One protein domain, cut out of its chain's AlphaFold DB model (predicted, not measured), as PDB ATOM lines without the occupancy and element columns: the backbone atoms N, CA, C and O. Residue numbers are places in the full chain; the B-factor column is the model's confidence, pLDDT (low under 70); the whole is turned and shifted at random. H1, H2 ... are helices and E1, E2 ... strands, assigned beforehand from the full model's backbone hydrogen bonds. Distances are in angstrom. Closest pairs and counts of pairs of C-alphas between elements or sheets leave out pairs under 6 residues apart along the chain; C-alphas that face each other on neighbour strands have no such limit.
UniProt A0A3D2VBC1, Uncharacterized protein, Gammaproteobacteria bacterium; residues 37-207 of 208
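This is residues 37 to 207 of the 208 residues of an uncharacterized protein of Gammaproteobacteria bacterium (UniProt A0A3D2VBC1). Two twisted sheets of five strands stand face to face as a sandwich, the second of them curled like part of a barrel. The helix H2 lies over the strand E1 of the first sheet, running along it, and the short helix H1 packs on the second sheet where E6 begins and E7 ends. The printed part has 171 residues, mostly strand, with two named helices and ten named strands in the order E1 H1 E2 E3 H2 E4 E5 E6 E7 E8 E9 E10. The sheets, ordered E3 - E4 - E1 - E10 - E9 and E2 - E5 - E6 - E7 - E8, are antiparallel throughout. The whole is compact, with a radius of gyration of the C-alphas of 16.0 A and spans of 48 by 39 by 25 A.

Start at E1, residues 37 to 45, whose antiparallel neighbours are E4, residues 101 to 111, with N 40 and O 107 2.9 A apart, and E10, residues 198 to 206, with N 39 and O 203 2.9 A apart. The edge strands are E3, residues 79 to 81, beside E4 with N 80 and O 108 at 2.8 A, and E9, residues 191 to 195, in a hairpin with E10 with N 193 and O 200 at 2.8 A. H2, residues 89 to 97, is on this sheet at a height of 8.9 A, over E1 and along the strands, at 7 degrees to E1 on the local plane; its closest C-alpha pair with E4 is Leu 95 and His 101, 5.7 A. In the other sheet, E5, residues 120 to 125, E6, residues 131 to 142, E7, residues 148 to 157, and E8, residues 179 to 186, form a meander, each strand the antiparallel neighbour of the one before; look at N 122 and O 135, 2.9 A, N 138 and O 152, 2.8 A, and N 151 and O 183, 2.8 A. The edge strand E2, residues 67 to 70, is beside E5, with N 69 and O 123 at 3.0 A. H1, residues 58 to 63, is on this sheet at a height of 7.6 A, only just over E7 with 3 C-alphas falling on it; the closest C-alphas are those of Leu 62 and His 157, 6.6 A. In H1 and H2 every O i to N i+4 pair is within hydrogen-bond range. The facing parts of the sheets are 9.5 A apart centre to centre.

Find C-alpha 37 at (46.763, 69.905, 43.555); from there E1 runs 26.6 A. E4, 29.7 A long, bends by 51 degrees at residue 104. E6 begins at C-alpha 131, (18.869, 80.970, 51.729), and runs 33.9 A; E7 runs 30.1 A, E8 22.9 A. E10, 26.7 A, ends at C-alpha 206, (49.979, 65.564, 40.244).

The farthest C-alphas, Gly 50 and Gly 145, are 50.7 A apart. The printed part has no cut; the links E1 to H1 and E7 to E8 are long. Mean pLDDT of the printed part is 75.3, with 54 residues under 70, among them 58 to 77 and 159 to 179.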
ATOM      1  N   ASP A  37      47.405  68.602  43.544       89.44
ATOM      2  CA  ASP A  37      46.763  69.905  43.555       89.44
ATOM      3  C   ASP A  37      45.399  69.792  42.858       89.44
ATOM      4  O   ASP A  37      45.280  69.353  41.719       89.44
ATOM      5  N   LEU A  38      44.348  70.155  43.584       91.38
ATOM      6  CA  LEU A  38      42.979  70.271  43.105       91.38
ATOM      7  C   LEU A  38      42.730  71.725  42.708       91.38
ATOM      8  O   LEU A  38      42.932  72.621  43.523       91.38
ATOM      9  N   GLU A  39      42.192  71.956  41.520       92.81
ATOM     10  CA  GLU A  39      41.691  73.255  41.076       92.81
ATOM     11  C   GLU A  39      40.270  73.100  40.533       92.81
ATOM     12  O   GLU A  39      39.953  72.133  39.841       92.81
ATOM     13  N   TYR A  40      39.391  74.051  40.846       92.12
ATOM     14  CA  TYR A  40      38.018  74.038  40.360       92.12
ATOM     15  C   TYR A  40      37.460  75.438  40.089       92.12
ATOM     16  O   TYR A  40      37.782  76.430  40.754       92.12
ATOM     17  N   LEU A  41      36.566  75.495  39.103       92.12
ATOM     18  CA  LEU A  41      35.698  76.625  38.801       92.12
ATOM     19  C   LEU A  41      34.256  76.226  39.041       92.12
ATOM     20  O   LEU A  41      33.824  75.157  38.620       92.12
ATOM     21  N   ILE A  42      33.494  77.124  39.648       89.44
ATOM     22  CA  ILE A  42      32.048  76.971  39.781       89.44
ATOM     23  C   ILE A  42      31.410  78.196  39.174       89.44
ATOM     24  O   ILE A  42      31.767  79.325  39.517       89.44
ATOM     25  N   PHE A  43      30.477  77.969  38.262       88.31
ATOM     26  CA  PHE A  43      29.853  79.024  37.485       88.31
ATOM     27  C   PHE A  43      28.362  78.768  37.344       88.31
ATOM     28  O   PHE A  43      27.942  77.636  37.142       88.31
ATOM     29  N   ARG A  44      27.553  79.820  37.451       86.12
ATOM     30  CA  ARG A  44      26.097  79.735  37.293       86.12
ATOM     31  C   ARG A  44      25.684  79.981  35.847       86.12
ATOM     32  O   ARG A  44      26.371  80.720  35.139       86.12
ATOM     33  N   TYR A  45      24.545  79.419  35.457       84.06
ATOM     34  CA  TYR A  45      23.870  79.781  34.210       84.06
ATOM     35  C   TYR A  45      23.028  81.041  34.389       84.06
ATOM     36  O   TYR A  45      22.508  81.303  35.477       84.06
ATOM     37  N   ALA A  46      22.864  81.806  33.313       77.44
ATOM     38  CA  ALA A  46      21.894  82.889  33.274       77.44
ATOM     39  C   ALA A  46      20.474  82.341  33.492       77.44
ATOM     40  O   ALA A  46      20.085  81.315  32.931       77.44
ATOM     41  N   VAL A  47      19.693  83.030  34.324       68.88
ATOM     42  CA  VAL A  47      18.284  82.690  34.552       68.88
ATOM     43  C   VAL A  47      17.447  83.367  33.464       68.88
ATOM     44  O   VAL A  47      17.588  84.580  33.298       68.88
ATOM     45  N   PRO A  48      16.572  82.641  32.741       61.47
ATOM     46  CA  PRO A  48      15.690  83.254  31.755       61.47
ATOM     47  C   PRO A  48      14.817  84.359  32.379       61.47
ATOM     48  O   PRO A  48      14.325  84.185  33.506       61.47
ATOM     49  N   PRO A  49      14.597  85.485  31.677       54.97
ATOM     50  CA  PRO A  49      13.677  86.522  32.131       54.97
ATOM     51  C   PRO A  49      12.258  85.945  32.232       54.97
ATOM     52  O   PRO A  49      11.801  85.236  31.342       54.97
ATOM     53  N   GLY A  50      11.581  86.211  33.352       59.53
ATOM     54  CA  GLY A  50      10.237  85.695  33.650       59.53
ATOM     55  C   GLY A  50      10.159  84.964  34.989       59.53
ATOM     56  O   GLY A  50       9.231  85.189  35.752       59.53
ATOM     57  N   GLY A  51      11.199  84.214  35.370       57.75
ATOM     58  CA  GLY A  51      11.160  83.366  36.568       57.75
ATOM     59  C   GLY A  51      10.126  82.241  36.458       57.75
ATOM     60  O   GLY A  51       9.053  82.401  35.891       57.75
ATOM     61  N   LEU A  52      10.455  81.077  37.000       58.19
ATOM     62  CA  LEU A  52       9.493  79.981  37.079       58.19
ATOM     63  C   LEU A  52       8.641  80.142  38.351       58.19
ATOM     64  O   LEU A  52       9.166  80.635  39.359       58.19
ATOM     65  N   PRO A  53       7.350  79.762  38.323       60.19
ATOM     66  CA  PRO A  53       6.498  79.748  39.514       60.19
ATOM     67  C   PRO A  53       7.111  78.890  40.632       60.19
ATOM     68  O   PRO A  53       7.889  77.971  40.362       60.19
ATOM     69  N   GLU A  54       6.790  79.203  41.898       63.41
ATOM     70  CA  GLU A  54       7.346  78.459  43.034       63.41
ATOM     71  C   GLU A  54       6.901  76.987  42.956       63.41
ATOM     72  O   GLU A  54       5.700  76.711  42.929       63.41
ATOM     73  N   PRO A  55       7.834  76.023  42.919       65.94
ATOM     74  CA  PRO A  55       7.452  74.648  42.643       65.94
ATOM     75  C   PRO A  55       6.781  73.939  43.819       65.94
ATOM     76  O   PRO A  55       7.044  74.227  44.994       65.94
ATOM     77  N   ALA A  56       5.945  72.951  43.499       67.19
ATOM     78  CA  ALA A  56       5.123  72.244  44.477       67.19
ATOM     79  C   ALA A  56       5.938  71.337  45.417       67.19
ATOM     80  O   ALA A  56       5.677  71.308  46.620       67.19
ATOM     81  N   ASN A  57       6.949  70.629  44.899       70.56
ATOM     82  CA  ASN A  57       7.741  69.667  45.670       70.56
ATOM     83  C   ASN A  57       9.173  70.165  45.950       70.56
ATOM     84  O   ASN A  57       9.665  71.128  45.362       70.56
ATOM     85  N   SER A  58       9.866  69.503  46.879       65.31
ATOM     86  CA  SER A  58      11.213  69.898  47.308       65.31
ATOM     87  C   SER A  58      12.286  69.754  46.229       65.31
ATOM     88  O   SER A  58      13.269  70.486  46.289       65.31
ATOM     89  N   HIS A  59      12.126  68.825  45.281       65.94
ATOM     90  CA  HIS A  59      13.069  68.628  44.179       65.94
ATOM     91  C   HIS A  59      13.003  69.805  43.212       65.94
ATOM     92  O   HIS A  59      14.001  70.486  42.985       65.94
ATOM     93  N   ASP A  60      11.803  70.144  42.767       67.56
ATOM     94  CA  ASP A  60      11.603  71.251  41.848       67.56
ATOM     95  C   ASP A  60      11.944  72.585  42.524       67.56
ATOM     96  O   ASP A  60      12.577  73.445  41.915       67.56
ATOM     97  N   ARG A  61      11.648  72.746  43.826       66.88
ATOM     98  CA  ARG A  61      12.067  73.928  44.606       66.88
ATOM     99  C   ARG A  61      13.579  74.133  44.622       66.88
ATOM    100  O   ARG A  61      14.014  75.272  44.771       66.88
ATOM    101  N   LEU A  62      14.375  73.070  44.487       66.62
ATOM    102  CA  LEU A  62      15.827  73.188  44.328       66.62
ATOM    103  C   LEU A  62      16.211  73.642  42.920       66.62
ATOM    104  O   LEU A  62      17.124  74.454  42.772       66.62
ATOM    105  N   LEU A  63      15.496  73.172  41.898       67.06
ATOM    106  CA  LEU A  63      15.691  73.607  40.514       67.06
ATOM    107  C   LEU A  63      15.290  75.081  40.309       67.06
ATOM    108  O   LEU A  63      15.924  75.781  39.524       67.06
ATOM    109  N   ALA A  64      14.315  75.590  41.070       64.56
ATOM    110  CA  ALA A  64      13.847  76.980  41.004       64.56
ATOM    111  C   ALA A  64      14.745  78.015  41.713       64.56
ATOM    112  O   ALA A  64      14.400  79.196  41.802       64.56
ATOM    113  N   LEU A  65      15.900  77.611  42.245       67.94
ATOM    114  CA  LEU A  65      16.803  78.531  42.930       67.94
ATOM    115  C   LEU A  65      17.567  79.417  41.937       67.94
ATOM    116  O   LEU A  65      17.982  78.968  40.868       67.94
ATOM    117  N   ASN A  66      17.755  80.691  42.291       62.28
ATOM    118  CA  ASN A  66      18.133  81.732  41.326       62.28
ATOM    119  C   ASN A  66      19.563  82.234  41.466       62.28
ATOM    120  O   ASN A  66      20.126  82.734  40.497       62.28
ATOM    121  N   GLU A  67      20.157  82.106  42.646       69.44
ATOM    122  CA  GLU A  67      21.475  82.668  42.884       69.44
ATOM    123  C   GLU A  67      22.333  81.759  43.752       69.44
ATOM    124  O   GLU A  67      21.938  81.363  44.845       69.44
ATOM    125  N   ILE A  68      23.542  81.472  43.281       69.88
ATOM    126  CA  ILE A  68      24.571  80.791  44.059       69.88
ATOM    127  C   ILE A  68      25.478  81.864  44.632       69.88
ATOM    128  O   ILE A  68      26.135  82.579  43.877       69.88
ATOM    129  N   LEU A  69      25.530  81.955  45.960       63.38
ATOM    130  CA  LEU A  69      26.534  82.756  46.638       63.38
ATOM    131  C   LEU A  69      27.607  81.849  47.225       63.38
ATOM    132  O   LEU A  69      27.358  80.912  47.991       63.38
ATOM    133  N   SER A  70      28.829  82.202  46.869       54.75
ATOM    134  CA  SER A  70      30.032  81.836  47.589       54.75
ATOM    135  C   SER A  70      29.926  82.373  49.024       54.75
ATOM    136  O   SER A  70      29.738  83.573  49.219       54.75
ATOM    137  N   ASN A  71      30.022  81.514  50.044       53.78
ATOM    138  CA  ASN A  71      30.218  82.003  51.415       53.78
ATOM    139  C   ASN A  71      31.586  82.709  51.503       53.78
ATOM    140  O   ASN A  71      32.479  82.389  50.737       53.78
ATOM    141  N   SER A  72      31.818  83.616  52.451       40.31
ATOM    142  CA  SER A  72      33.147  84.233  52.652       40.31
ATOM    143  C   SER A  72      34.259  83.218  52.996       40.31
ATOM    144  O   SER A  72      35.432  83.491  52.773       40.31
ATOM    145  N   ALA A  73      33.890  82.011  53.446       46.69
ATOM    146  CA  ALA A  73      34.742  80.820  53.573       46.69
ATOM    147  C   ALA A  73      34.457  79.786  52.456       46.69
ATOM    148  O   ALA A  73      34.263  78.597  52.715       46.69
ATOM    149  N   ALA A  74      34.281  80.267  51.225       47.75
ATOM    150  CA  ALA A  74      33.773  79.513  50.077       47.75
ATOM    151  C   ALA A  74      34.627  78.315  49.692       47.75
ATOM    152  O   ALA A  74      34.147  77.246  49.320       47.75
ATOM    153  N   ALA A  75      35.920  78.549  49.792       51.91
ATOM    154  CA  ALA A  75      36.940  77.552  49.820       51.91
ATOM    155  C   ALA A  75      36.823  76.965  51.240       51.91
ATOM    156  O   ALA A  75      37.135  77.652  52.213       51.91
ATOM    157  N   GLY A  76      36.255  75.763  51.404       53.91
ATOM    158  CA  GLY A  76      36.168  75.135  52.730       53.91
ATOM    159  C   GLY A  76      37.540  75.145  53.422       53.91
ATOM    160  O   GLY A  76      38.556  75.303  52.753       53.91
ATOM    161  N   ARG A  77      37.617  74.987  54.752       64.56
ATOM    162  CA  ARG A  77      38.913  74.947  55.471       64.56
ATOM    163  C   ARG A  77      39.916  74.056  54.709       64.56
ATOM    164  O   ARG A  77      39.660  72.867  54.576       64.56
ATOM    165  N   GLY A  78      41.018  74.620  54.205       74.38
ATOM    166  CA  GLY A  78      42.004  73.902  53.378       74.38
ATOM    167  C   GLY A  78      41.929  74.156  51.865       74.38
ATOM    168  O   GLY A  78      42.684  73.537  51.119       74.38
ATOM    169  N   HIS A  79      41.058  75.059  51.412       86.06
ATOM    170  CA  HIS A  79      41.016  75.558  50.039       86.06
ATOM    171  C   HIS A  79      41.361  77.054  50.006       86.06
ATOM    172  O   HIS A  79      41.054  77.783  50.950       86.06
ATOM    173  N   SER A  80      41.934  77.516  48.900       86.69
ATOM    174  CA  SER A  80      42.338  78.906  48.670       86.69
ATOM    175  C   SER A  80      41.722  79.437  47.382       86.69
ATOM    176  O   SER A  80      41.669  78.727  46.379       86.69
ATOM    177  N   LEU A  81      41.271  80.694  47.398       87.19
ATOM    178  CA  LEU A  81      40.851  81.385  46.178       87.19
ATOM    179  C   LEU A  81      42.049  81.578  45.245       87.19
ATOM    180  O   LEU A  81      43.158  81.865  45.696       87.19
ATOM    181  N   LEU A  82      41.809  81.432  43.945       86.81
ATOM    182  CA  LEU A  82      42.824  81.596  42.912       86.81
ATOM    183  C   LEU A  82      42.547  82.863  42.101       86.81
ATOM    184  O   LEU A  82      41.470  83.057  41.526       86.81
ATOM    185  N   ASN A  83      43.560  83.721  42.008       77.25
ATOM    186  CA  ASN A  83      43.453  85.037  41.378       77.25
ATOM    187  C   ASN A  83      43.659  84.996  39.850       77.25
ATOM    188  O   ASN A  83      44.073  85.978  39.246       77.25
ATOM    189  N   GLY A  84      43.311  83.878  39.201       71.69
ATOM    190  CA  GLY A  84      43.303  83.752  37.738       71.69
ATOM    191  C   GLY A  84      44.536  83.097  37.110       71.69
ATOM    192  O   GLY A  84      44.579  82.997  35.888       71.69
ATOM    193  N   SER A  85      45.489  82.622  37.910       78.94
ATOM    194  CA  SER A  85      46.481  81.623  37.497       78.94
ATOM    195  C   SER A  85      45.950  80.204  37.748       78.94
ATOM    196  O   SER A  85      45.012  80.028  38.528       78.94
ATOM    197  N   GLY A  86      46.523  79.212  37.064       85.38
ATOM    198  CA  GLY A  86      46.144  77.801  37.187       85.38
ATOM    199  C   GLY A  86      45.704  77.163  35.870       85.38
ATOM    200  O   GLY A  86      45.535  77.834  34.847       85.38
ATOM    201  N   SER A  87      45.499  75.854  35.916       91.19
ATOM    202  CA  SER A  87      45.082  75.009  34.798       91.19
ATOM    203  C   SER A  87      43.703  75.399  34.253       91.19
ATOM    204  O   SER A  87      43.430  75.212  33.067       91.19
ATOM    205  N   LEU A  88      42.832  76.005  35.072       93.56
ATOM    206  CA  LEU A  88      41.500  76.452  34.647       93.56
ATOM    207  C   LEU A  88      41.435  77.940  34.266       93.56
ATOM    208  O   LEU A  88      40.359  78.440  33.925       93.56
ATOM    209  N   ALA A  89      42.558  78.665  34.247       91.88
ATOM    210  CA  ALA A  89      42.586  80.096  33.928       91.88
ATOM    211  C   ALA A  89      41.960  80.423  32.558       91.88
ATOM    212  O   ALA A  89      41.165  81.361  32.425       91.88
ATOM    213  N   THR A  90      42.270  79.625  31.534       92.62
ATOM    214  CA  THR A  90      41.713  79.791  30.183       92.62
ATOM    215  C   THR A  90      40.205  79.541  30.164       92.62
ATOM    216  O   THR A  90      39.460  80.317  29.559       92.62
ATOM    217  N   ALA A  91      39.731  78.510  30.868       92.94
ATOM    218  CA  ALA A  91      38.306  78.209  30.970       92.94
ATOM    219  C   ALA A  91      37.545  79.331  31.691       92.94
ATOM    220  O   ALA A  91      36.515  79.784  31.198       92.94
ATOM    221  N   LYS A  92      38.100  79.867  32.787       92.94
ATOM    222  CA  LYS A  92      37.546  81.030  33.499       92.94
ATOM    223  C   LYS A  92      37.373  82.229  32.573       92.94
ATOM    224  O   LYS A  92      36.309  82.842  32.558       92.94
ATOM    225  N   LYS A  93      38.399  82.549  31.772       92.19
ATOM    226  CA  LYS A  93      38.335  83.645  30.792       92.19
ATOM    227  C   LYS A  93      37.223  83.424  29.764       92.19
ATOM    228  O   LYS A  93      36.515  84.372  29.447       92.19
ATOM    229  N   ARG A  94      37.059  82.199  29.252       92.38
ATOM    230  CA  ARG A  94      35.991  81.863  28.293       92.38
ATOM    231  C   ARG A  94      34.602  81.978  28.922       92.38
ATOM    232  O   ARG A  94      33.738  82.622  28.340       92.38
ATOM    233  N   LEU A  95      34.415  81.429  30.122       91.25
ATOM    234  CA  LEU A  95      33.143  81.492  30.848       91.25
ATOM    235  C   LEU A  95      32.729  82.934  31.148       91.25
ATOM    236  O   LEU A  95      31.594  83.300  30.878       91.25
ATOM    237  N   ASN A  96      33.653  83.778  31.611       89.12
ATOM    238  CA  ASN A  96      33.353  85.183  31.907       89.12
ATOM    239  C   ASN A  96      33.068  86.044  30.666       89.12
ATOM    240  O   ASN A  96      32.519  87.131  30.806       89.12
ATOM    241  N   LYS A  97      33.443  85.594  29.460       91.56
ATOM    242  CA  LYS A  97      33.071  86.266  28.203       91.56
ATOM    243  C   LYS A  97      31.661  85.906  27.733       91.56
ATOM    244  O   LYS A  97      31.111  86.603  26.889       91.56
ATOM    245  N   SER A  98      31.095  84.809  28.230       88.44
ATOM    246  CA  SER A  98      29.774  84.343  27.826       88.44
ATOM    247  C   SER A  98      28.688  85.046  28.648       88.44
ATOM    248  O   SER A  98      28.689  84.892  29.866       88.44
ATOM    249  N   PRO A  99      27.679  85.687  28.033       85.12
ATOM    250  CA  PRO A  99      26.569  86.298  28.774       85.12
ATOM    251  C   PRO A  99      25.717  85.262  29.528       85.12
ATOM    252  O   PRO A  99      25.076  85.580  30.525       85.12
ATOM    253  N   SER A 100      25.738  84.004  29.082       85.88
ATOM    254  CA  SER A 100      24.986  82.902  29.691       85.88
ATOM    255  C   SER A 100      25.663  82.275  30.911       85.88
ATOM    256  O   SER A 100      25.074  81.391  31.528       85.88
ATOM    257  N   HIS A 101      26.886  82.690  31.253       88.31
ATOM    258  CA  HIS A 101      27.689  82.064  32.298       88.31
ATOM    259  C   HIS A 101      28.328  83.116  33.196       88.31
ATOM    260  O   HIS A 101      28.821  84.138  32.733       88.31
ATOM    261  N   GLN A 102      28.383  82.842  34.495       86.75
ATOM    262  CA  GLN A 102      29.103  83.698  35.430       86.75
ATOM    263  C   GLN A 102      29.883  82.852  36.422       86.75
ATOM    264  O   GLN A 102      29.292  82.082  37.181       86.75
ATOM    265  N   VAL A 103      31.208  83.016  36.443       88.19
ATOM    266  CA  VAL A 103      32.067  82.349  37.424       88.19
ATOM    267  C   VAL A 103      31.814  82.950  38.804       88.19
ATOM    268  O   VAL A 103      31.960  84.151  39.014       88.19
ATOM    269  N   VAL A 104      31.440  82.089  39.745       87.12
ATOM    270  CA  VAL A 104      31.165  82.438  41.143       87.12
ATOM    271  C   VAL A 104      32.373  82.116  42.020       87.12
ATOM    272  O   VAL A 104      32.672  82.865  42.945       87.12
ATOM    273  N   ILE A 105      33.088  81.021  41.730       87.62
ATOM    274  CA  ILE A 105      34.306  80.627  42.449       87.62
ATOM    275  C   ILE A 105      35.386  80.172  41.479       87.62
ATOM    276  O   ILE A 105      35.119  79.411  40.551       87.62
ATOM    277  N   HIS A 106      36.616  80.581  41.779       90.94
ATOM    278  CA  HIS A 106      37.843  79.955  41.303       90.94
ATOM    279  C   HIS A 106      38.734  79.680  42.510       90.94
ATOM    280  O   HIS A 106      39.126  80.617  43.205       90.94
ATOM    281  N   ALA A 107      38.989  78.409  42.799       90.44
ATOM    282  CA  ALA A 107      39.714  78.005  43.993       90.44
ATOM    283  C   ALA A 107      40.471  76.695  43.775       90.44
ATOM    284  O   ALA A 107      40.242  75.982  42.796       90.44
ATOM    285  N   GLY A 108      41.361  76.381  44.707       90.69
ATOM    286  CA  GLY A 108      42.069  75.114  44.728       90.69
ATOM    287  C   GLY A 108      42.443  74.667  46.132       90.69
ATOM    288  O   GLY A 108      42.372  75.435  47.089       90.69
ATOM    289  N   ALA A 109      42.845  73.411  46.251       89.75
ATOM    290  CA  ALA A 109      43.329  72.802  47.480       89.75
ATOM    291  C   ALA A 109      44.468  71.840  47.175       89.75
ATOM    292  O   ALA A 109      44.627  71.378  46.053       89.75
ATOM    293  N   LYS A 110      45.266  71.529  48.190       87.56
ATOM    294  CA  LYS A 110      46.498  70.755  48.027       87.56
ATOM    295  C   LYS A 110      46.448  69.589  49.000       87.56
ATOM    296  O   LYS A 110      45.999  69.764  50.136       87.56
ATOM    297  N   ARG A 111      46.877  68.406  48.571       84.38
ATOM    298  CA  ARG A 111      46.869  67.209  49.417       84.38
ATOM    299  C   ARG A 111      48.095  66.351  49.153       84.38
ATOM    300  O   ARG A 111      48.461  66.186  48.004       84.38
ATOM    301  N   LEU A 112      48.701  65.824  50.216       73.56
ATOM    302  CA  LEU A 112      49.924  65.014  50.142       73.56
ATOM    303  C   LEU A 112      49.656  63.505  50.020       73.56
ATOM    304  O   LEU A 112      50.505  62.797  49.520       73.56
ATOM    305  N   ASN A 113      48.479  63.027  50.444       77.00
ATOM    306  CA  ASN A 113      48.131  61.601  50.505       77.00
ATOM    307  C   ASN A 113      46.689  61.354  50.042       77.00
ATOM    308  O   ASN A 113      45.892  62.289  49.908       77.00
ATOM    309  N   THR A 114      46.299  60.082  49.915       79.94
ATOM    310  CA  THR A 114      44.898  59.692  49.688       79.94
ATOM    311  C   THR A 114      43.925  60.304  50.705       79.94
ATOM    312  O   THR A 114      44.276  60.661  51.834       79.94
ATOM    313  N   GLY A 115      42.662  60.431  50.308       81.19
ATOM    314  CA  GLY A 115      41.554  60.766  51.194       81.19
ATOM    315  C   GLY A 115      40.770  62.014  50.792       81.19
ATOM    316  O   GLY A 115      40.850  62.523  49.674       81.19
ATOM    317  N   HIS A 116      39.954  62.495  51.730       82.88
ATOM    318  CA  HIS A 116      38.942  63.526  51.489       82.88
ATOM    319  C   HIS A 116      39.466  64.946  51.633       82.88
ATOM    320  O   HIS A 116      39.818  65.364  52.741       82.88
ATOM    321  N   PHE A 117      39.429  65.728  50.554       84.00
ATOM    322  CA  PHE A 117      39.516  67.180  50.678       84.00
ATOM    323  C   PHE A 117      38.357  67.689  51.536       84.00
ATOM    324  O   PHE A 117      37.277  67.089  51.567       84.00
ATOM    325  N   ALA A 118      38.565  68.821  52.209       80.69
ATOM    326  CA  ALA A 118      37.459  69.478  52.882       80.69
ATOM    327  C   ALA A 118      36.331  69.761  51.874       80.69
ATOM    328  O   ALA A 118      36.609  70.078  50.717       80.69
ATOM    329  N   PRO A 119      35.059  69.644  52.270       79.00
ATOM    330  CA  PRO A 119      33.971  69.920  51.350       79.00
ATOM    331  C   PRO A 119      33.926  71.408  50.997       79.00
ATOM    332  O   PRO A 119      34.044  72.269  51.874       79.00
ATOM    333  N   VAL A 120      33.678  71.700  49.724       81.81
ATOM    334  CA  VAL A 120      33.354  73.051  49.259       81.81
ATOM    335  C   VAL A 120      31.882  73.314  49.562       81.81
ATOM    336  O   VAL A 120      31.039  72.446  49.318       81.81
ATOM    337  N   ARG A 121      31.558  74.469  50.152       79.75
ATOM    338  CA  ARG A 121      30.236  74.729  50.745       79.75
ATOM    339  C   ARG A 121      29.625  76.016  50.203       79.75
ATOM    340  O   ARG A 121      30.241  77.075  50.279       79.75
ATOM    341  N   PHE A 122      28.373  75.927  49.763       77.00
ATOM    342  CA  PHE A 122      27.634  77.048  49.185       77.00
ATOM    343  C   PHE A 122      26.262  77.192  49.797       77.00
ATOM    344  O   PHE A 122      25.647  76.225  50.261       77.00
ATOM    345  N   ARG A 123      25.760  78.420  49.701       78.12
ATOM    346  CA  ARG A 123      24.363  78.737  49.932       78.12
ATOM    347  C   ARG A 123      23.765  79.196  48.620       78.12
ATOM    348  O   ARG A 123      24.346  80.009  47.906       78.12
ATOM    349  N   VAL A 124      22.582  78.686  48.336       75.56
ATOM    350  CA  VAL A 124      21.800  79.133  47.196       75.56
ATOM    351  C   VAL A 124      20.650  79.953  47.732       75.56
ATOM    352  O   VAL A 124      19.951  79.512  48.649       75.56
ATOM    353  N   LYS A 125      20.477  81.153  47.195       75.31
ATOM    354  CA  LYS A 125      19.421  82.074  47.582       75.31
ATOM    355  C   LYS A 125      18.235  82.002  46.631       75.31
ATOM    356  O   LYS A 125      18.353  81.724  45.433       75.31
ATOM    357  N   ARG A 126      17.070  82.266  47.209       73.62
ATOM    358  CA  ARG A 126      15.840  82.596  46.494       73.62
ATOM    359  C   ARG A 126      15.899  84.046  46.017       73.62
ATOM    360  O   ARG A 126      16.754  84.816  46.449       73.62
ATOM    361  N   ARG A 127      14.957  84.431  45.148       71.38
ATOM    362  CA  ARG A 127      14.864  85.802  44.610       71.38
ATOM    363  C   ARG A 127      14.730  86.861  45.714       71.38
ATOM    364  O   ARG A 127      15.276  87.943  45.578       71.38
ATOM    365  N   ASN A 128      14.060  86.527  46.817       75.31
ATOM    366  CA  ASN A 128      13.897  87.399  47.987       75.31
ATOM    367  C   ASN A 128      15.146  87.474  48.894       75.31
ATOM    368  O   ASN A 128      15.075  88.024  49.987       75.31
ATOM    369  N   GLY A 129      16.278  86.889  48.489       72.31
ATOM    370  CA  GLY A 129      17.536  86.934  49.236       72.31
ATOM    371  C   GLY A 129      17.663  85.904  50.365       72.31
ATOM    372  O   GLY A 129      18.760  85.725  50.905       72.31
ATOM    373  N   GLU A 130      16.599  85.173  50.699       79.06
ATOM    374  CA  GLU A 130      16.667  84.099  51.689       79.06
ATOM    375  C   GLU A 130      17.478  82.912  51.168       79.06
ATOM    376  O   GLU A 130      17.344  82.509  50.011       79.06
ATOM    377  N   VAL A 131      18.262  82.273  52.043       78.31
ATOM    378  CA  VAL A 131      18.869  80.970  51.729       78.31
ATOM    379  C   VAL A 131      17.737  79.991  51.453       78.31
ATOM    380  O   VAL A 131      16.883  79.818  52.308       78.31
ATOM    381  N   GLY A 132      17.717  79.383  50.270       75.88
ATOM    382  CA  GLY A 132      16.775  78.345  49.853       75.88
ATOM    383  C   GLY A 132      17.351  76.937  49.991       75.88
ATOM    384  O   GLY A 132      16.618  75.998  50.303       75.88
ATOM    385  N   ALA A 133      18.667  76.794  49.807       77.75
ATOM    386  CA  ALA A 133      19.351  75.508  49.865       77.75
ATOM    387  C   ALA A 133      20.839  75.619  50.205       77.75
ATOM    388  O   ALA A 133      21.455  76.686  50.111       77.75
ATOM    389  N   TYR A 134      21.411  74.467  50.538       79.19
ATOM    390  CA  TYR A 134      22.830  74.254  50.765       79.19
ATOM    391  C   TYR A 134      23.380  73.272  49.733       79.19
ATOM    392  O   TYR A 134      22.794  72.210  49.508       79.19
ATOM    393  N   ILE A 135      24.529  73.616  49.150       78.69
ATOM    394  CA  ILE A 135      25.281  72.738  48.247       78.69
ATOM    395  C   ILE A 135      26.592  72.373  48.922       78.69
ATOM    396  O   ILE A 135      27.266  73.230  49.505       78.69
ATOM    397  N   ARG A 136      26.966  71.100  48.813       82.44
ATOM    398  CA  ARG A 136      28.280  70.603  49.209       82.44
ATOM    399  C   ARG A 136      28.911  69.836  48.063       82.44
ATOM    400  O   ARG A 136      28.276  68.947  47.504       82.44
ATOM    401  N   ILE A 137      30.158  70.163  47.752       82.50
ATOM    402  CA  ILE A 137      30.972  69.423  46.789       82.50
ATOM    403  C   ILE A 137      32.079  68.720  47.563       82.50
ATOM    404  O   ILE A 137      32.846  69.353  48.287       82.50
ATOM    405  N   TYR A 138      32.136  67.404  47.424       84.12
ATOM    406  CA  TYR A 138      33.132  66.538  48.030       84.12
ATOM    407  C   TYR A 138      34.131  66.098  46.975       84.12
ATOM    408  O   TYR A 138      33.740  65.759  45.862       84.12
ATOM    409  N   PHE A 139      35.398  66.037  47.362       85.38
ATOM    410  CA  PHE A 139      36.468  65.496  46.539       85.38
ATOM    411  C   PHE A 139      37.242  64.458  47.351       85.38
ATOM    412  O   PHE A 139      37.592  64.700  48.509       85.38
ATOM    413  N   HIS A 140      37.482  63.293  46.762       86.50
ATOM    414  CA  HIS A 140      38.211  62.191  47.378       86.50
ATOM    415  C   HIS A 140      39.291  61.675  46.436       86.50
ATOM    416  O   HIS A 140      38.977  61.176  45.357       86.50
ATOM    417  N   LEU A 141      40.546  61.785  46.855       84.38
ATOM    418  CA  LEU A 141      41.693  61.301  46.101       84.38
ATOM    419  C   LEU A 141      42.009  59.856  46.491       84.38
ATOM    420  O   LEU A 141      42.206  59.561  47.669       84.38
ATOM    421  N   SER A 142      42.098  58.974  45.504       81.81
ATOM    422  CA  SER A 142      42.645  57.628  45.646       81.81
ATOM    423  C   SER A 142      43.897  57.520  44.786       81.81
ATOM    424  O   SER A 142      43.860  57.872  43.612       81.81
ATOM    425  N   LEU A 143      44.990  57.053  45.384       74.38
ATOM    426  CA  LEU A 143      46.295  56.847  44.744       74.38
ATOM    427  C   LEU A 143      46.598  55.342  44.594       74.38
ATOM    428  O   LEU A 143      47.715  54.953  44.286       74.38
ATOM    429  N   ALA A 144      45.613  54.469  44.837       69.56
ATOM    430  CA  ALA A 144      45.801  53.026  44.725       69.56
ATOM    431  C   ALA A 144      45.761  52.597  43.248       69.56
ATOM    432  O   ALA A 144      44.707  52.629  42.607       69.56
ATOM    433  N   GLY A 145      46.911  52.181  42.712       70.31
ATOM    434  CA  GLY A 145      47.065  51.732  41.328       70.31
ATOM    435  C   GLY A 145      47.057  52.894  40.333       70.31
ATOM    436  O   GLY A 145      48.110  53.317  39.877       70.31
ATOM    437  N   THR A 146      45.874  53.415  39.995       68.38
ATOM    438  CA  THR A 146      45.724  54.621  39.158       68.38
ATOM    439  C   THR A 146      45.179  55.772  39.988       68.38
ATOM    440  O   THR A 146      44.124  55.638  40.614       68.38
ATOM    441  N   SER A 147      45.858  56.919  39.944       71.25
ATOM    442  CA  SER A 147      45.407  58.138  40.614       71.25
ATOM    443  C   SER A 147      44.039  58.561  40.086       71.25
ATOM    444  O   SER A 147      43.863  58.901  38.916       71.25
ATOM    445  N   ARG A 148      43.044  58.511  40.969       79.81
ATOM    446  CA  ARG A 148      41.640  58.793  40.675       79.81
ATOM    447  C   ARG A 148      41.118  59.798  41.674       79.81
ATOM    448  O   ARG A 148      41.217  59.604  42.886       79.81
ATOM    449  N   LEU A 149      40.477  60.840  41.172       82.88
ATOM    450  CA  LEU A 149      39.730  61.758  42.010       82.88
ATOM    451  C   LEU A 149      38.242  61.423  41.868       82.88
ATOM    452  O   LEU A 149      37.723  61.253  40.778       82.88
ATOM    453  N   SER A 150      37.539  61.251  42.979       85.12
ATOM    454  CA  SER A 150      36.086  61.079  42.988       85.12
ATOM    455  C   SER A 150      35.444  62.362  43.476       85.12
ATOM    456  O   SER A 150      35.809  62.873  44.535       85.12
ATOM    457  N   THR A 151      34.480  62.875  42.725       83.69
ATOM    458  CA  THR A 151      33.695  64.046  43.107       83.69
ATOM    459  C   THR A 151      32.284  63.638  43.496       83.69
ATOM    460  O   THR A 151      31.739  62.648  43.000       83.69
ATOM    461  N   SER A 152      31.680  64.352  44.438       80.19
ATOM    462  CA  SER A 152      30.257  64.209  44.724       80.19
ATOM    463  C   SER A 152      29.626  65.538  45.051       80.19
ATOM    464  O   SER A 152      30.066  66.201  45.988       80.19
ATOM    465  N   ILE A 153      28.565  65.891  44.335       79.50
ATOM    466  CA  ILE A 153      27.797  67.098  44.617       79.50
ATOM    467  C   ILE A 153      26.482  66.713  45.274       79.50
ATOM    468  O   ILE A 153      25.803  65.783  44.845       79.50
ATOM    469  N   VAL A 154      26.173  67.397  46.369       78.94
ATOM    470  CA  VAL A 154      25.113  67.031  47.298       78.94
ATOM    471  C   VAL A 154      24.291  68.277  47.647       78.94
ATOM    472  O   VAL A 154      24.855  69.319  47.992       78.94
ATOM    473  N   TYR A 155      22.960  68.158  47.553       77.44
ATOM    474  CA  TYR A 155      22.007  69.282  47.582       77.44
ATOM    475  C   TYR A 155      20.873  69.100  48.594       77.44
ATOM    476  O   TYR A 155      20.136  68.111  48.530       77.44
ATOM    477  N   ALA A 156      20.733  70.033  49.539       75.69
ATOM    478  CA  ALA A 156      19.665  70.005  50.541       75.69
ATOM    479  C   ALA A 156      18.891  71.312  50.551       75.69
ATOM    480  O   ALA A 156      19.468  72.394  50.661       75.69
ATOM    481  N   HIS A 157      17.566  71.196  50.527       73.81
ATOM    482  CA  HIS A 157      16.679  72.323  50.779       73.81
ATOM    483  C   HIS A 157      16.846  72.810  52.227       73.81
ATOM    484  O   HIS A 157      17.079  71.998  53.123       73.81
ATOM    485  N   LYS A 158      16.671  74.113  52.486       72.75
ATOM    486  CA  LYS A 158      16.858  74.700  53.830       72.75
ATOM    487  C   LYS A 158      16.006  74.043  54.923       72.75
ATOM    488  O   LYS A 158      16.402  74.012  56.080       72.75
ATOM    489  N   TYR A 159      14.837  73.533  54.536       67.06
ATOM    490  CA  TYR A 159      13.883  72.855  55.419       67.06
ATOM    491  C   TYR A 159      14.088  71.336  55.498       67.06
ATOM    492  O   TYR A 159      13.350  70.664  56.216       67.06
ATOM    493  N   SER A 160      15.055  70.776  54.764       62.78
ATOM    494  CA  SER A 160      15.387  69.360  54.903       62.78
ATOM    495  C   SER A 160      15.980  69.138  56.294       62.78
ATOM    496  O   SER A 160      16.971  69.767  56.663       62.78
ATOM    497  N   ARG A 161      15.345  68.272  57.095       47.56
ATOM    498  CA  ARG A 161      15.594  68.101  58.541       47.56
ATOM    499  C   ARG A 161      16.997  67.590  58.916       47.56
ATOM    500  O   ARG A 161      17.260  67.407  60.103       47.56
ATOM    501  N   SER A 162      17.934  67.392  57.985       49.47
ATOM    502  CA  SER A 162      19.321  67.140  58.387       49.47
ATOM    503  C   SER A 162      19.975  68.419  58.869       49.47
ATOM    504  O   SER A 162      20.427  69.242  58.071       49.47
ATOM    505  N   LYS A 163      20.161  68.524  60.184       45.75
ATOM    506  CA  LYS A 163      21.325  69.228  60.717       45.75
ATOM    507  C   LYS A 163      22.556  68.512  60.183       45.75
ATOM    508  O   LYS A 163      22.978  67.481  60.706       45.75
ATOM    509  N   VAL A 164      23.082  69.006  59.075       48.00
ATOM    510  CA  VAL A 164      24.274  68.434  58.481       48.00
ATOM    511  C   VAL A 164      25.434  68.755  59.411       48.00
ATOM    512  O   VAL A 164      25.832  69.914  59.510       48.00
ATOM    513  N   LYS A 165      25.960  67.757  60.129       47.03
ATOM    514  CA  LYS A 165      27.158  67.958  60.950       47.03
ATOM    515  C   LYS A 165      28.289  68.461  60.044       47.03
ATOM    516  O   LYS A 165      28.560  67.900  58.984       47.03
ATOM    517  N   ASP A 166      28.930  69.553  60.447       47.56
ATOM    518  CA  ASP A 166      29.969  70.250  59.677       47.56
ATOM    519  C   ASP A 166      31.354  69.594  59.789       47.56
ATOM    520  O   ASP A 166      32.384  70.269  59.744       47.56
ATOM    521  N   THR A 167      31.422  68.268  59.908       51.75
ATOM    522  CA  THR A 167      32.713  67.580  60.000       51.75
ATOM    523  C   THR A 167      33.336  67.367  58.619       51.75
ATOM    524  O   THR A 167      32.645  67.255  57.607       51.75
ATOM    525  N   VAL A 168      34.670  67.337  58.583       50.00
ATOM    526  CA  VAL A 168      35.482  67.132  57.366       50.00
ATOM    527  C   VAL A 168      35.297  65.720  56.793       50.00
ATOM    528  O   VAL A 168      35.437  65.521  55.592       50.00
ATOM    529  N   THR A 169      34.932  64.753  57.638       50.56
ATOM    530  CA  THR A 169      34.864  63.323  57.307       50.56
ATOM    531  C   THR A 169      33.447  62.774  57.160       50.56
ATOM    532  O   THR A 169      33.283  61.706  56.577       50.56
ATOM    533  N   SER A 170      32.404  63.466  57.643       51.62
ATOM    534  CA  SER A 170      31.042  62.953  57.462       51.62
ATOM    535  C   SER A 170      30.523  63.306  56.074       51.62
ATOM    536  O   SER A 170      30.143  64.442  55.767       51.62
ATOM    537  N   ARG A 171      30.483  62.292  55.209       54.72
ATOM    538  CA  ARG A 171      29.528  62.298  54.107       54.72
ATOM    539  C   ARG A 171      28.140  62.267  54.760       54.72
ATOM    540  O   ARG A 171      27.877  61.382  55.572       54.72
ATOM    541  N   PRO A 172      27.294  63.271  54.524       52.47
ATOM    542  CA  PRO A 172      26.083  63.437  55.305       52.47
ATOM    543  C   PRO A 172      25.055  62.355  54.966       52.47
ATOM    544  O   PRO A 172      25.086  61.802  53.869       52.47
ATOM    545  N   ASN A 173      24.164  62.053  55.921       55.06
ATOM    546  CA  ASN A 173      23.178  60.974  55.807       55.06
ATOM    547  C   ASN A 173      22.381  61.099  54.487       55.06
ATOM    548  O   ASN A 173      21.731  62.127  54.301       55.06
ATOM    549  N   PRO A 174      22.420  60.100  53.583       52.50
ATOM    550  CA  PRO A 174      21.763  60.146  52.276       52.50
ATOM    551  C   PRO A 174      20.264  60.459  52.323       52.50
ATOM    552  O   PRO A 174      19.757  61.067  51.386       52.50
ATOM    553  N   SER A 175      19.568  60.101  53.407       56.00
ATOM    554  CA  SER A 175      18.106  60.214  53.520       56.00
ATOM    555  C   SER A 175      17.567  61.651  53.548       56.00
ATOM    556  O   SER A 175      16.357  61.856  53.530       56.00
ATOM    557  N   THR A 176      18.438  62.657  53.626       59.38
ATOM    558  CA  THR A 176      18.056  64.072  53.759       59.38
ATOM    559  C   THR A 176      18.447  64.924  52.552       59.38
ATOM    560  O   THR A 176      18.222  66.138  52.551       59.38
ATOM    561  N   TRP A 177      19.049  64.313  51.530       64.38
ATOM    562  CA  TRP A 177      19.521  64.990  50.324       64.38
ATOM    563  C   TRP A 177      18.634  64.652  49.147       64.38
ATOM    564  O   TRP A 177      18.166  63.530  49.004       64.38
ATOM    565  N   VAL A 178      18.410  65.646  48.300       62.34
ATOM    566  CA  VAL A 178      17.420  65.539  47.229       62.34
ATOM    567  C   VAL A 178      18.074  65.194  45.893       62.34
ATOM    568  O   VAL A 178      17.426  64.617  45.028       62.34
ATOM    569  N   ILE A 179      19.359  65.530  45.716       63.53
ATOM    570  CA  ILE A 179      20.125  65.241  44.497       63.53
ATOM    571  C   ILE A 179      21.555  64.857  44.888       63.53
ATOM    572  O   ILE A 179      22.165  65.493  45.759       63.53
ATOM    573  N   ARG A 180      22.083  63.817  44.235       70.50
ATOM    574  CA  ARG A 180      23.470  63.368  44.350       70.50
ATOM    575  C   ARG A 180      24.004  63.015  42.969       70.50
ATOM    576  O   ARG A 180      23.515  62.078  42.353       70.50
ATOM    577  N   ASP A 181      25.053  63.709  42.548       71.25
ATOM    578  CA  ASP A 181      25.892  63.283  41.425       71.25
ATOM    579  C   ASP A 181      27.226  62.797  42.002       71.25
ATOM    580  O   ASP A 181      27.768  63.416  42.920       71.25
ATOM    581  N   THR A 182      27.721  61.641  41.570       75.19
ATOM    582  CA  THR A 182      29.010  61.088  42.000       75.19
ATOM    583  C   THR A 182      29.737  60.555  40.780       75.19
ATOM    584  O   THR A 182      29.225  59.669  40.107       75.19
ATOM    585  N   ARG A 183      30.942  61.069  40.523       80.75
ATOM    586  CA  ARG A 183      31.735  60.705  39.345       80.75
ATOM    587  C   ARG A 183      33.184  60.461  39.725       80.75
ATOM    588  O   ARG A 183      33.709  61.127  40.619       80.75
ATOM    589  N   THR A 184      33.824  59.533  39.030       82.62
ATOM    590  CA  THR A 184      35.283  59.415  39.012       82.62
ATOM    591  C   THR A 184      35.808  60.291  37.886       82.62
ATOM    592  O   THR A 184      35.256  60.281  36.792       82.62
ATOM    593  N   ILE A 185      36.840  61.068  38.179       82.38
ATOM    594  CA  ILE A 185      37.487  61.985  37.255       82.38
ATOM    595  C   ILE A 185      38.961  61.612  37.127       82.38
ATOM    596  O   ILE A 185      39.625  61.256  38.113       82.38
ATOM    597  N   THR A 186      39.446  61.660  35.893       80.75
ATOM    598  CA  THR A 186      40.831  61.346  35.554       80.75
ATOM    599  C   THR A 186      41.742  62.455  36.061       80.75
ATOM    600  O   THR A 186      41.491  63.641  35.835       80.75
ATOM    601  N   VAL A 187      42.798  62.072  36.774       83.19
ATOM    602  CA  VAL A 187      43.847  63.001  37.202       83.19
ATOM    603  C   VAL A 187      44.654  63.438  35.974       83.19
ATOM    604  O   VAL A 187      44.980  62.623  35.121       83.19
ATOM    605  N   GLY A 188      44.955  64.731  35.881       83.50
ATOM    606  CA  GLY A 188      45.614  65.375  34.743       83.50
ATOM    607  C   GLY A 188      44.649  66.014  33.741       83.50
ATOM    608  O   GLY A 188      45.079  66.827  32.928       83.50
ATOM    609  N   GLU A 189      43.347  65.724  33.825       87.25
ATOM    610  CA  GLU A 189      42.354  66.191  32.854       87.25
ATOM    611  C   GLU A 189      41.368  67.200  33.449       87.25
ATOM    612  O   GLU A 189      40.992  67.145  34.626       87.25
ATOM    613  N   VAL A 190      40.900  68.124  32.605       89.44
ATOM    614  CA  VAL A 190      39.792  69.017  32.956       89.44
ATOM    615  C   VAL A 190      38.487  68.248  32.805       89.44
ATOM    616  O   VAL A 190      38.119  67.826  31.715       89.44
ATOM    617  N   ASN A 191      37.766  68.115  33.908       89.75
ATOM    618  CA  ASN A 191      36.514  67.388  33.990       89.75
ATOM    619  C   ASN A 191      35.351  68.347  34.234       89.75
ATOM    620  O   ASN A 191      35.482  69.344  34.948       89.75
ATOM    621  N   TYR A 192      34.199  68.008  33.664       88.25
ATOM    622  CA  TYR A 192      32.977  68.786  33.780       88.25
ATOM    623  C   TYR A 192      31.906  68.023  34.563       88.25
ATOM    624  O   TYR A 192      31.580  66.876  34.250       88.25
ATOM    625  N   VAL A 193      31.352  68.675  35.582       84.19
ATOM    626  CA  VAL A 193      30.203  68.186  36.344       84.19
ATOM    627  C   VAL A 193      29.047  69.145  36.122       84.19
ATOM    628  O   VAL A 193      29.134  70.328  36.464       84.19
ATOM    629  N   ASP A 194      27.983  68.618  35.532       79.44
ATOM    630  CA  ASP A 194      26.801  69.393  35.182       79.44
ATOM    631  C   ASP A 194      25.778  69.412  36.320       79.44
ATOM    632  O   ASP A 194      25.624  68.445  37.068       79.44
ATOM    633  N   HIS A 195      25.050  70.516  36.422       75.81
ATOM    634  CA  HIS A 195      23.860  70.643  37.245       75.81
ATOM    635  C   HIS A 195      22.917  71.655  36.582       75.81
ATOM    636  O   HIS A 195      23.403  72.674  36.109       75.81
ATOM    637  N   PRO A 196      21.577  71.507  36.631       72.31
ATOM    638  CA  PRO A 196      20.632  72.359  35.884       72.31
ATOM    639  C   PRO A 196      20.735  73.885  36.082       72.31
ATOM    640  O   PRO A 196      20.096  74.655  35.372       72.31
ATOM    641  N   ARG A 197      21.493  74.345  37.081       74.81
ATOM    642  CA  ARG A 197      21.645  75.766  37.449       74.81
ATOM    643  C   ARG A 197      23.092  76.260  37.458       74.81
ATOM    644  O   ARG A 197      23.316  77.466  37.548       74.81
ATOM    645  N   PHE A 198      24.065  75.356  37.414       82.31
ATOM    646  CA  PHE A 198      25.480  75.703  37.439       82.31
ATOM    647  C   PHE A 198      26.335  74.554  36.939       82.31
ATOM    648  O   PHE A 198      25.958  73.399  37.070       82.31
ATOM    649  N   GLY A 199      27.525  74.878  36.463       86.94
ATOM    650  CA  GLY A 199      28.542  73.894  36.149       86.94
ATOM    651  C   GLY A 199      29.693  73.938  37.146       86.94
ATOM    652  O   GLY A 199      29.965  74.963  37.789       86.94
ATOM    653  N   VAL A 200      30.392  72.813  37.248       89.62
ATOM    654  CA  VAL A 200      31.686  72.715  37.922       89.62
ATOM    655  C   VAL A 200      32.709  72.210  36.917       89.62
ATOM    656  O   VAL A 200      32.554  71.122  36.369       89.62
ATOM    657  N   LEU A 201      33.764  72.987  36.686       92.88
ATOM    658  CA  LEU A 201      34.980  72.472  36.058       92.88
ATOM    659  C   LEU A 201      35.965  72.130  37.160       92.88
ATOM    660  O   LEU A 201      36.138  72.908  38.094       92.88
ATOM    661  N   VAL A 202      36.611  70.980  37.054       92.25
ATOM    662  CA  VAL A 202      37.568  70.506  38.049       92.25
ATOM    663  C   VAL A 202      38.733  69.817  37.363       92.25
ATOM    664  O   VAL A 202      38.553  69.088  36.394       92.25
ATOM    665  N   VAL A 203      39.928  70.034  37.885       91.31
ATOM    666  CA  VAL A 203      41.138  69.324  37.494       91.31
ATOM    667  C   VAL A 203      41.909  68.968  38.756       91.31
ATOM    668  O   VAL A 203      41.999  69.762  39.693       91.31
ATOM    669  N   ALA A 204      42.437  67.751  38.794       89.69
ATOM    670  CA  ALA A 204      43.456  67.367  39.756       89.69
ATOM    671  C   ALA A 204      44.751  67.150  38.999       89.69
ATOM    672  O   ALA A 204      44.765  66.374  38.052       89.69
ATOM    673  N   THR A 205      45.817  67.816  39.406       87.56
ATOM    674  CA  THR A 205      47.142  67.660  38.815       87.56
ATOM    675  C   THR A 205      48.073  67.027  39.839       87.56
ATOM    676  O   THR A 205      48.143  67.535  40.966       87.56
ATOM    677  N   PRO A 206      48.805  65.957  39.479       78.94
ATOM    678  CA  PRO A 206      49.979  65.564  40.244       78.94
ATOM    679  C   PRO A 206      50.934  66.759  40.253       78.94
ATOM    680  O   PRO A 206      51.135  67.406  39.223       78.94
ATOM    681  N   PHE A 207      51.456  67.103  41.417       65.25
ATOM    682  CA  PHE A 207      52.485  68.117  41.551       65.25
ATOM    683  C   PHE A 207      53.845  67.423  41.373       65.25
ATOM    684  O   PHE A 207      54.030  66.362  41.974       65.25
TER     685      PHE A 207